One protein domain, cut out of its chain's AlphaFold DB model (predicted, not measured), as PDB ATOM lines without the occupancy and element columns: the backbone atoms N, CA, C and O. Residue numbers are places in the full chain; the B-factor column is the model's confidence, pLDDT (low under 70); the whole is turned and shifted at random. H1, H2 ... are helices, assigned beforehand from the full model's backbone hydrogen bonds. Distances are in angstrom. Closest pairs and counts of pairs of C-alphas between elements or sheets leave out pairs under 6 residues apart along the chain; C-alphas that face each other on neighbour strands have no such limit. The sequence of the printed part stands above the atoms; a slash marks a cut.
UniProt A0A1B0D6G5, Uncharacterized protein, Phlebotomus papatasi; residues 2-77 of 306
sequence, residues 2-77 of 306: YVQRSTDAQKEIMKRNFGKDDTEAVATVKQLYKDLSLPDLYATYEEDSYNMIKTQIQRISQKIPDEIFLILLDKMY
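AT A GLANCE: This is residues 2 to 77 of the 306 residues of an uncharacterized protein of Phlebotomus papatasi (UniProt A0A1B0D6G5). What shape is it? Long helix H4 makes most of a rod's length; H5 folds back along its later part, and beyond its other end lies a second hairpin, H2 and H3, with short H1 near H2. What is its make-up? The printed part has 76 residues with five named helices, H1 to H5, and no named strand: all helix, extended, radius of gyration of the C-alphas 18.8 A, spans 54 by 24 by 16 A.

IN THESE COORDINATES: Where is H4? H4, residues 38 to 60, runs 31.8 A from C-alpha 38 at (143.272, 160.844, 134.993) to C-alpha 60 at (168.830, 166.259, 153.129). And the others? H5 is residues 66 to 76, H3 23 to 35 with 18.3 A, H2 8 to 17, H1 2 to 5.

HOW THE PARTS SIT: What touches H4? Its residues 50 to 58 alone touch H5, closest C-alphas Ile 57 and Asp 66, 6.2 A; this hairpin has a shallow tilt of 18 degrees, opposite ways. What touches H3? H2 does, closest C-alphas Asn 17 and Ala 25, 4.8 A, a hairpin at a shallow tilt of 28 degrees, opposite ways. Are the backbones regular in hydrogen-bond range? Every O i to N i+4 pair is within range in H2 to H5; H1 is too short for one.

THE WHOLE: Is it cut? The printed part has no cut. Where is confidence low? Residues 64, 72 and 75 to 77 are under 70.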
ATOM      1  N   TYR A   2     146.587 154.379 133.871       74.56
ATOM      2  CA  TYR A   2     145.481 153.974 132.976       74.56
ATOM      3  C   TYR A   2     145.141 152.469 133.038       74.56
ATOM      4  O   TYR A   2     144.013 152.116 133.353       74.56
ATOM      5  N   VAL A   3     146.116 151.579 132.807       75.19
ATOM      6  CA  VAL A   3     145.900 150.112 132.712       75.19
ATOM      7  C   VAL A   3     145.288 149.500 133.979       75.19
ATOM      8  O   VAL A   3     144.541 148.531 133.898       75.19
ATOM      9  N   GLN A   4     145.596 150.070 135.144       77.12
ATOM     10  CA  GLN A   4     145.120 149.591 136.444       77.12
ATOM     11  C   GLN A   4     143.691 150.051 136.769       77.12
ATOM     12  O   GLN A   4     143.058 149.468 137.641       77.12
ATOM     13  N   ARG A   5     143.197 151.106 136.107       77.06
ATOM     14  CA  ARG A   5     141.894 151.732 136.391       77.06
ATOM     15  C   ARG A   5     140.879 151.572 135.265       77.06
ATOM     16  O   ARG A   5     139.700 151.819 135.487       77.06
ATOM     17  N   SER A   6     141.320 151.179 134.074       85.06
ATOM     18  CA  SER A   6     140.438 150.959 132.935       85.06
ATOM     19  C   SER A   6     139.781 149.583 132.977       85.06
ATOM     20  O   SER A   6     140.415 148.567 133.279       85.06
ATOM     21  N   THR A   7     138.499 149.546 132.623       91.19
ATOM     22  CA  THR A   7     137.791 148.296 132.330       91.19
ATOM     23  C   THR A   7     138.309 147.688 131.029       91.19
ATOM     24  O   THR A   7     138.916 148.372 130.203       91.19
ATOM     25  N   ASP A   8     138.045 146.404 130.793       90.94
ATOM     26  CA  ASP A   8     138.487 145.757 129.553       90.94
ATOM     27  C   ASP A   8     137.832 146.382 128.313       90.94
ATOM     28  O   ASP A   8     138.495 146.569 127.295       90.94
ATOM     29  N   ALA A   9     136.586 146.854 128.427       88.19
ATOM     30  CA  ALA A   9     135.934 147.635 127.375       88.19
ATOM     31  C   ALA A   9     136.680 148.949 127.079       88.19
ATOM     32  O   ALA A   9     136.924 149.279 125.919       88.19
ATOM     33  N   GLN A  10     137.096 149.677 128.118       88.06
ATOM     34  CA  GLN A  10     137.872 150.909 127.970       88.06
ATOM     35  C   GLN A  10     139.252 150.642 127.351       88.06
ATOM     36  O   GLN A  10     139.668 151.387 126.462       88.06
ATOM     37  N   LYS A  11     139.930 149.552 127.742       88.44
ATOM     38  CA  LYS A  11     141.207 149.124 127.141       88.44
ATOM     39  C   LYS A  11     141.060 148.799 125.657       88.44
ATOM     40  O   LYS A  11     141.931 149.161 124.872       88.44
ATOM     41  N   GLU A  12     139.966 148.159 125.254       89.88
ATOM     42  CA  GLU A  12     139.701 147.871 123.843       89.88
ATOM     43  C   GLU A  12     139.400 149.138 123.034       89.88
ATOM     44  O   GLU A  12     139.896 149.283 121.915       89.88
ATOM     45  N   ILE A  13     138.660 150.100 123.597       88.38
ATOM     46  CA  ILE A  13     138.460 151.409 122.955       88.38
ATOM     47  C   ILE A  13     139.805 152.132 122.800       88.38
ATOM     48  O   ILE A  13     140.090 152.672 121.732       88.38
ATOM     49  N   MET A  14     140.664 152.098 123.821       88.19
ATOM     50  CA  MET A  14     142.012 152.657 123.747       88.19
ATOM     51  C   MET A  14     142.844 151.998 122.648       88.19
ATOM     52  O   MET A  14     143.351 152.706 121.789       88.19
ATOM     53  N   LYS A  15     142.926 150.662 122.586       89.56
ATOM     54  CA  LYS A  15     143.671 149.954 121.524       89.56
ATOM     55  C   LYS A  15     143.200 150.318 120.115       89.56
ATOM     56  O   LYS A  15     144.011 150.397 119.200       89.56
ATOM     57  N   ARG A  16     141.895 150.538 119.927       88.75
ATOM     58  CA  ARG A  16     141.321 150.876 118.614       88.75
ATOM     59  C   ARG A  16     141.593 152.306 118.166       88.75
ATOM     60  O   ARG A  16     141.545 152.554 116.961       88.75
ATOM     61  N   ASN A  17     141.799 153.234 119.096       83.50
ATOM     62  CA  ASN A  17     141.854 154.670 118.807       83.50
ATOM     63  C   ASN A  17     143.237 155.283 119.057       83.50
ATOM     64  O   ASN A  17     143.594 156.282 118.439       83.50
ATOM     65  N   PHE A  18     144.036 154.686 119.938       79.81
ATOM     66  CA  PHE A  18     145.368 155.166 120.269       79.81
ATOM     67  C   PHE A  18     146.330 154.981 119.086       79.81
ATOM     68  O   PHE A  18     146.388 153.910 118.487       79.81
ATOM     69  N   GLY A  19     147.084 156.033 118.749       78.31
ATOM     70  CA  GLY A  19     148.052 156.025 117.644       78.31
ATOM     71  C   GLY A  19     147.475 156.324 116.254       78.31
ATOM     72  O   GLY A  19     148.217 156.264 115.278       78.31
ATOM     73  N   LYS A  20     146.181 156.660 116.142       79.69
ATOM     74  CA  LYS A  20     145.560 157.087 114.878       79.69
ATOM     75  C   LYS A  20     145.627 158.603 114.697       79.69
ATOM     76  O   LYS A  20     145.329 159.347 115.630       79.69
ATOM     77  N   ASP A  21     145.944 159.045 113.482       81.12
ATOM     78  CA  ASP A  21     145.867 160.452 113.062       81.12
ATOM     79  C   ASP A  21     144.434 160.802 112.624       81.12
ATOM     80  O   ASP A  21     144.155 161.094 111.465       81.12
ATOM     81  N   ASP A  22     143.493 160.655 113.559       88.94
ATOM     82  CA  ASP A  22     142.077 160.949 113.359       88.94
ATOM     83  C   ASP A  22     141.527 161.768 114.535       88.94
ATOM     84  O   ASP A  22     141.792 161.487 115.709       88.94
ATOM     85  N   THR A  23     140.752 162.804 114.216       83.50
ATOM     86  CA  THR A  23     140.310 163.798 115.206       83.50
ATOM     87  C   THR A  23     139.302 163.190 116.181       83.50
ATOM     88  O   THR A  23     139.316 163.509 117.373       83.50
ATOM     89  N   GLU A  24     138.467 162.271 115.696       88.38
ATOM     90  CA  GLU A  24     137.457 161.577 116.490       88.38
ATOM     91  C   GLU A  24     138.095 160.507 117.391       88.38
ATOM     92  O   GLU A  24     137.772 160.417 118.581       88.38
ATOM     93  N   ALA A  25     139.096 159.780 116.888       81.44
ATOM     94  CA  ALA A  25     139.911 158.853 117.669       81.44
ATOM     95  C   ALA A  25     140.654 159.567 118.816       81.44
ATOM     96  O   ALA A  25     140.626 159.107 119.963       81.44
ATOM     97  N   VAL A  26     141.254 160.735 118.548       79.50
ATOM     98  CA  VAL A  26     141.905 161.565 119.578       79.50
ATOM     99  C   VAL A  26     140.892 162.076 120.605       79.50
ATOM    100  O   VAL A  26     141.173 162.043 121.808       79.50
ATOM    101  N   ALA A  27     139.718 162.540 120.166       87.12
ATOM    102  CA  ALA A  27     138.653 162.986 121.065       87.12
ATOM    103  C   ALA A  27     138.166 161.843 121.969       87.12
ATOM    104  O   ALA A  27     138.024 162.034 123.177       87.12
ATOM    105  N   THR A  28     138.015 160.643 121.409       91.69
ATOM    106  CA  THR A  28     137.595 159.434 122.127       91.69
ATOM    107  C   THR A  28     138.600 159.039 123.208       91.69
ATOM    108  O   THR A  28     138.217 158.809 124.354       91.69
ATOM    109  N   VAL A  29     139.901 159.021 122.893       89.31
ATOM    110  CA  VAL A  29     140.958 158.730 123.881       89.31
ATOM    111  C   VAL A  29     141.005 159.800 124.978       89.31
ATOM    112  O   VAL A  29     141.122 159.474 126.159       89.31
ATOM    113  N   LYS A  30     140.859 161.082 124.618       84.62
ATOM    114  CA  LYS A  30     140.796 162.178 125.598       84.62
ATOM    115  C   LYS A  30     139.582 162.066 126.515       84.62
ATOM    116  O   LYS A  30     139.713 162.346 127.704       84.62
ATOM    117  N   GLN A  31     138.428 161.662 125.990       89.69
ATOM    118  CA  GLN A  31     137.233 161.455 126.802       89.69
ATOM    119  C   GLN A  31     137.431 160.288 127.774       89.69
ATOM    120  O   GLN A  31     137.193 160.448 128.962       89.69
ATOM    121  N   LEU A  32     138.024 159.186 127.313       91.06
ATOM    122  CA  LEU A  32     138.440 158.065 128.160       91.06
ATOM    123  C   LEU A  32     139.338 158.482 129.329       91.06
ATOM    124  O   LEU A  32     139.187 157.981 130.441       91.06
ATOM    125  N   TYR A  33     140.283 159.395 129.095       89.69
ATOM    126  CA  TYR A  33     141.123 159.928 130.167       89.69
ATOM    127  C   TYR A  33     140.332 160.757 131.178       89.69
ATOM    128  O   TYR A  33     140.610 160.661 132.373       89.69
ATOM    129  N   LYS A  34     139.349 161.543 130.717       88.81
ATOM    130  CA  LYS A  34     138.451 162.312 131.591       88.81
ATOM    131  C   LYS A  34     137.538 161.402 132.407       88.81
ATOM    132  O   LYS A  34     137.429 161.606 133.609       88.81
ATOM    133  N   ASP A  35     136.954 160.381 131.787       91.62
ATOM    134  CA  ASP A  35     136.048 159.429 132.445       91.62
ATOM    135  C   ASP A  35     136.761 158.630 133.547       91.62
ATOM    136  O   ASP A  35     136.154 158.221 134.531       91.62
ATOM    137  N   LEU A  36     138.070 158.419 133.390       89.88
ATOM    138  CA  LEU A  36     138.932 157.788 134.390       89.88
ATOM    139  C   LEU A  36     139.525 158.779 135.406       89.88
ATOM    140  O   LEU A  36     140.382 158.387 136.203       89.88
ATOM    141  N   SER A  37     139.115 160.051 135.348       89.06
ATOM    142  CA  SER A  37     139.630 161.159 136.163       89.06
ATOM    143  C   SER A  37     141.160 161.233 136.173       89.06
ATOM    144  O   SER A  37     141.773 161.615 137.168       89.06
ATOM    145  N   LEU A  38     141.813 160.840 135.073       82.31
ATOM    146  CA  LEU A  38     143.272 160.844 134.993       82.31
ATOM    147  C   LEU A  38     143.883 162.247 135.095       82.31
ATOM    148  O   LEU A  38     144.944 162.340 135.708       82.31
ATOM    149  N   PRO A  39     143.259 163.322 134.567       80.69
ATOM    150  CA  PRO A  39     143.744 164.679 134.807       80.69
ATOM    151  C   PRO A  39     143.797 165.037 136.298       80.69
ATOM    152  O   PRO A  39     144.825 165.519 136.764       80.69
ATOM    153  N   ASP A  40     142.740 164.732 137.057       83.19
ATOM    154  CA  ASP A  40     142.672 165.030 138.496       83.19
ATOM    155  C   ASP A  40     143.650 164.160 139.295       83.19
ATOM    156  O   ASP A  40     144.320 164.625 140.219       83.19
ATOM    157  N   LEU A  41     143.786 162.890 138.902       81.25
ATOM    158  CA  LEU A  41     144.736 161.960 139.506       81.25
ATOM    159  C   LEU A  41     146.185 162.406 139.277       81.25
ATOM    160  O   LEU A  41     147.009 162.309 140.183       81.25
ATOM    161  N   TYR A  42     146.494 162.883 138.070       75.31
ATOM    162  CA  TYR A  42     147.804 163.432 137.750       75.31
ATOM    163  C   TYR A  42     148.068 164.714 138.537       75.31
ATOM    164  O   TYR A  42     149.132 164.825 139.131       75.31
ATOM    165  N   ALA A  43     147.095 165.627 138.620       74.56
ATOM    166  CA  ALA A  43     147.221 166.849 139.413       74.56
ATOM    167  C   ALA A  43     147.499 166.546 140.896       74.56
ATOM    168  O   ALA A  43     148.394 167.144 141.488       74.56
ATOM    169  N   THR A  44     146.793 165.560 141.462       84.50
ATOM    170  CA  THR A  44     147.021 165.089 142.838       84.50
ATOM    171  C   THR A  44     148.427 164.508 142.994       84.50
ATOM    172  O   THR A  44     149.166 164.899 143.888       84.50
ATOM    173  N   TYR A  45     148.840 163.618 142.085       81.06
ATOM    174  CA  TYR A  45     150.185 163.040 142.099       81.06
ATOM    175  C   TYR A  45     151.286 164.102 141.975       81.06
ATOM    176  O   TYR A  45     152.325 163.995 142.628       81.06
ATOM    177  N   GLU A  46     151.081 165.114 141.133       74.12
ATOM    178  CA  GLU A  46     152.022 166.213 140.926       74.12
ATOM    179  C   GLU A  46     152.181 167.041 142.212       74.12
ATOM    180  O   GLU A  46     153.305 167.320 142.632       74.12
ATOM    181  N   GLU A  47     151.073 167.383 142.875       82.94
ATOM    182  CA  GLU A  47     151.056 168.077 144.167       82.94
ATOM    183  C   GLU A  47     151.691 167.253 145.295       82.94
ATOM    184  O   GLU A  47     152.552 167.756 146.021       82.94
ATOM    185  N   ASP A  48     151.354 165.968 145.395       85.69
ATOM    186  CA  ASP A  48     151.948 165.054 146.371       85.69
ATOM    187  C   ASP A  48     153.461 164.914 146.160       85.69
ATOM    188  O   ASP A  48     154.241 164.957 147.115       85.69
ATOM    189  N   SER A  49     153.898 164.803 144.903       76.69
ATOM    190  CA  SER A  49     155.317 164.717 144.545       76.69
ATOM    191  C   SER A  49     156.065 165.995 144.915       76.69
ATOM    192  O   SER A  49     157.152 165.922 145.490       76.69
ATOM    193  N   TYR A  50     155.478 167.164 144.651       82.94
ATOM    194  CA  TYR A  50     156.038 168.449 145.064       82.94
ATOM    195  C   TYR A  50     156.207 168.528 146.586       82.94
ATOM    196  O   TYR A  50     157.299 168.827 147.076       82.94
ATOM    197  N   ASN A  51     155.167 168.174 147.345       85.88
ATOM    198  CA  ASN A  51     155.205 168.183 148.808       85.88
ATOM    199  C   ASN A  51     156.224 167.177 149.371       85.88
ATOM    200  O   ASN A  51     156.942 167.470 150.337       85.88
ATOM    201  N   MET A  52     156.347 166.007 148.742       85.69
ATOM    202  CA  MET A  52     157.351 165.007 149.095       85.69
ATOM    203  C   MET A  52     158.771 165.534 148.862       85.69
ATOM    204  O   MET A  52     159.605 165.439 149.764       85.69
ATOM    205  N   ILE A  53     159.057 166.110 147.690       81.12
ATOM    206  CA  ILE A  53     160.388 166.643 147.364       81.12
ATOM    207  C   ILE A  53     160.730 167.817 148.286       81.12
ATOM    208  O   ILE A  53     161.837 167.872 148.817       81.12
ATOM    209  N   LYS A  54     159.766 168.697 148.578       84.44
ATOM    210  CA  LYS A  54     159.915 169.776 149.564       84.44
ATOM    211  C   LYS A  54     160.322 169.242 150.941       84.44
ATOM    212  O   LYS A  54     161.254 169.758 151.557       84.44
ATOM    213  N   THR A  55     159.686 168.159 151.386       86.25
ATOM    214  CA  THR A  55     160.028 167.477 152.644       86.25
ATOM    215  C   THR A  55     161.422 166.837 152.594       86.25
ATOM    216  O   THR A  55     162.144 166.835 153.588       86.25
ATOM    217  N   GLN A  56     161.826 166.282 151.447       80.50
ATOM    218  CA  GLN A  56     163.162 165.705 151.270       80.50
ATOM    219  C   GLN A  56     164.259 166.771 151.279       80.50
ATOM    220  O   GLN A  56     165.282 166.557 151.927       80.50
ATOM    221  N   ILE A  57     164.033 167.919 150.631       81.31
ATOM    222  CA  ILE A  57     164.949 169.064 150.659       81.31
ATOM    223  C   ILE A  57     165.248 169.437 152.112       81.31
ATOM    224  O   ILE A  57     166.406 169.394 152.507       81.31
ATOM    225  N   GLN A  58     164.213 169.635 152.933       81.94
ATOM    226  CA  GLN A  58     164.355 169.986 154.355       81.94
ATOM    227  C   GLN A  58     165.107 168.942 155.196       81.94
ATOM    228  O   GLN A  58     165.654 169.257 156.250       81.94
ATOM    229  N   ARG A  59     165.120 167.673 154.770       81.25
ATOM    230  CA  ARG A  59     165.815 166.586 155.480       81.25
ATOM    231  C   ARG A  59     167.271 166.427 155.050       81.25
ATOM    232  O   ARG A  59     168.118 166.079 155.872       81.25
ATOM    233  N   ILE A  60     167.544 166.598 153.759       77.31
ATOM    234  CA  ILE A  60     168.830 166.259 153.129       77.31
ATOM    235  C   ILE A  60     169.764 167.469 153.098       77.31
ATOM    236  O   ILE A  60     170.985 167.330 153.217       77.31
ATOM    237  N   SER A  61     169.201 168.662 152.944       72.44
ATOM    238  CA  SER A  61     169.934 169.908 152.784       72.44
ATOM    239  C   SER A  61     170.475 170.393 154.137       72.44
ATOM    240  O   SER A  61     169.911 171.234 154.816       72.44
ATOM    241  N   GLN A  62     171.583 169.794 154.585       71.06
ATOM    242  CA  GLN A  62     172.193 170.122 155.885       71.06
ATOM    243  C   GLN A  62     173.314 171.166 155.792       71.06
ATOM    244  O   GLN A  62     173.646 171.814 156.779       71.06
ATOM    245  N   LYS A  63     173.952 171.290 154.621       74.88
ATOM    246  CA  LYS A  63     175.161 172.114 154.408       74.88
ATOM    247  C   LYS A  63     174.976 173.229 153.379       74.88
ATOM    248  O   LYS A  63     175.885 174.026 153.174       74.88
ATOM    249  N   ILE A  64     173.833 173.246 152.705       69.81
ATOM    250  CA  ILE A  64     173.462 174.207 151.669       69.81
ATOM    251  C   ILE A  64     172.110 174.788 152.107       69.81
ATOM    252  O   ILE A  64     171.330 174.051 152.699       69.81
ATOM    253  N   PRO A  65     171.816 176.080 151.895       82.19
ATOM    254  CA  PRO A  65     170.502 176.619 152.228       82.19
ATOM    255  C   PRO A  65     169.385 175.948 151.416       82.19
ATOM    256  O   PRO A  65     169.426 175.955 150.184       82.19
ATOM    257  N   ASP A  66     168.360 175.437 152.101       78.00
ATOM    258  CA  ASP A  66     167.169 174.809 151.502       78.00
ATOM    259  C   ASP A  66     166.512 175.697 150.447       78.00
ATOM    260  O   ASP A  66     166.007 175.215 149.436       78.00
ATOM    261  N   GLU A  67     166.564 177.009 150.675       76.50
ATOM    262  CA  GLU A  67     166.016 178.047 149.810       76.50
ATOM    263  C   GLU A  67     166.538 177.936 148.370       76.50
ATOM    264  O   GLU A  67     165.774 178.130 147.428       76.50
ATOM    265  N   ILE A  68     167.788 177.498 148.171       72.62
ATOM    266  CA  ILE A  68     168.356 177.259 146.836       72.62
ATOM    267  C   ILE A  68     167.573 176.161 146.100       72.62
ATOM    268  O   ILE A  68     167.243 176.312 144.923       72.62
ATOM    269  N   PHE A  69     167.247 175.067 146.788       73.81
ATOM    270  CA  PHE A  69     166.522 173.939 146.202       73.81
ATOM    271  C   PHE A  69     165.024 174.213 146.089       73.81
ATOM    272  O   PHE A  69     164.408 173.796 145.112       73.81
ATOM    273  N   LEU A  70     164.443 174.937 147.047       76.25
ATOM    274  CA  LEU A  70     163.036 175.335 147.015       76.25
ATOM    275  C   LEU A  70     162.759 176.308 145.868       76.25
ATOM    276  O   LEU A  70     161.802 176.101 145.133       76.25
ATOM    277  N   ILE A  71     163.643 177.285 145.625       71.38
ATOM    278  CA  ILE A  71     163.542 178.184 144.466       71.38
ATOM    279  C   ILE A  71     163.565 177.390 143.155       71.38
ATOM    280  O   ILE A  71     162.838 177.722 142.219       71.38
ATOM    281  N   LEU A  72     164.404 176.355 143.057       67.31
ATOM    282  CA  LEU A  72     164.472 175.506 141.866       67.31
ATOM    283  C   LEU A  72     163.221 174.632 141.717       67.31
ATOM    284  O   LEU A  72     162.660 174.572 140.625       67.31
ATOM    285  N   LEU A  73     162.762 174.007 142.804       73.56
ATOM    286  CA  LEU A  73     161.555 173.185 142.827       73.56
ATOM    287  C   LEU A  73     160.317 174.005 142.446       73.56
ATOM    288  O   LEU A  73     159.577 173.589 141.562       73.56
ATOM    289  N   ASP A  74     160.135 175.183 143.039       70.88
ATOM    290  CA  ASP A  74     159.024 176.095 142.745       70.88
ATOM    291  C   ASP A  74     159.064 176.578 141.301       70.88
ATOM    292  O   ASP A  74     158.035 176.668 140.635       70.88
ATOM    293  N   LYS A  75     160.268 176.835 140.780       64.19
ATOM    294  CA  LYS A  75     160.445 177.170 139.371       64.19
ATOM    295  C   LYS A  75     160.144 175.998 138.452       64.19
ATOM    296  O   LYS A  75     159.876 176.270 137.296       64.19
ATOM    297  N   MET A  76     160.266 174.740 138.868       64.31
ATOM    298  CA  MET A  76     160.037 173.561 138.016       64.31
ATOM    299  C   MET A  76     158.614 173.003 138.131       64.31
ATOM    300  O   MET A  76     158.098 172.431 137.171       64.31
ATOM    301  N   TYR A  77     157.981 173.172 139.287       62.84
ATOM    302  CA  TYR A  77     156.636 172.702 139.585       62.84
ATOM    303  C   TYR A  77     155.593 173.359 138.673       62.84
ATOM    304  O   TYR A  77     155.647 174.565 138.430       62.84
TER     305      TYR A  77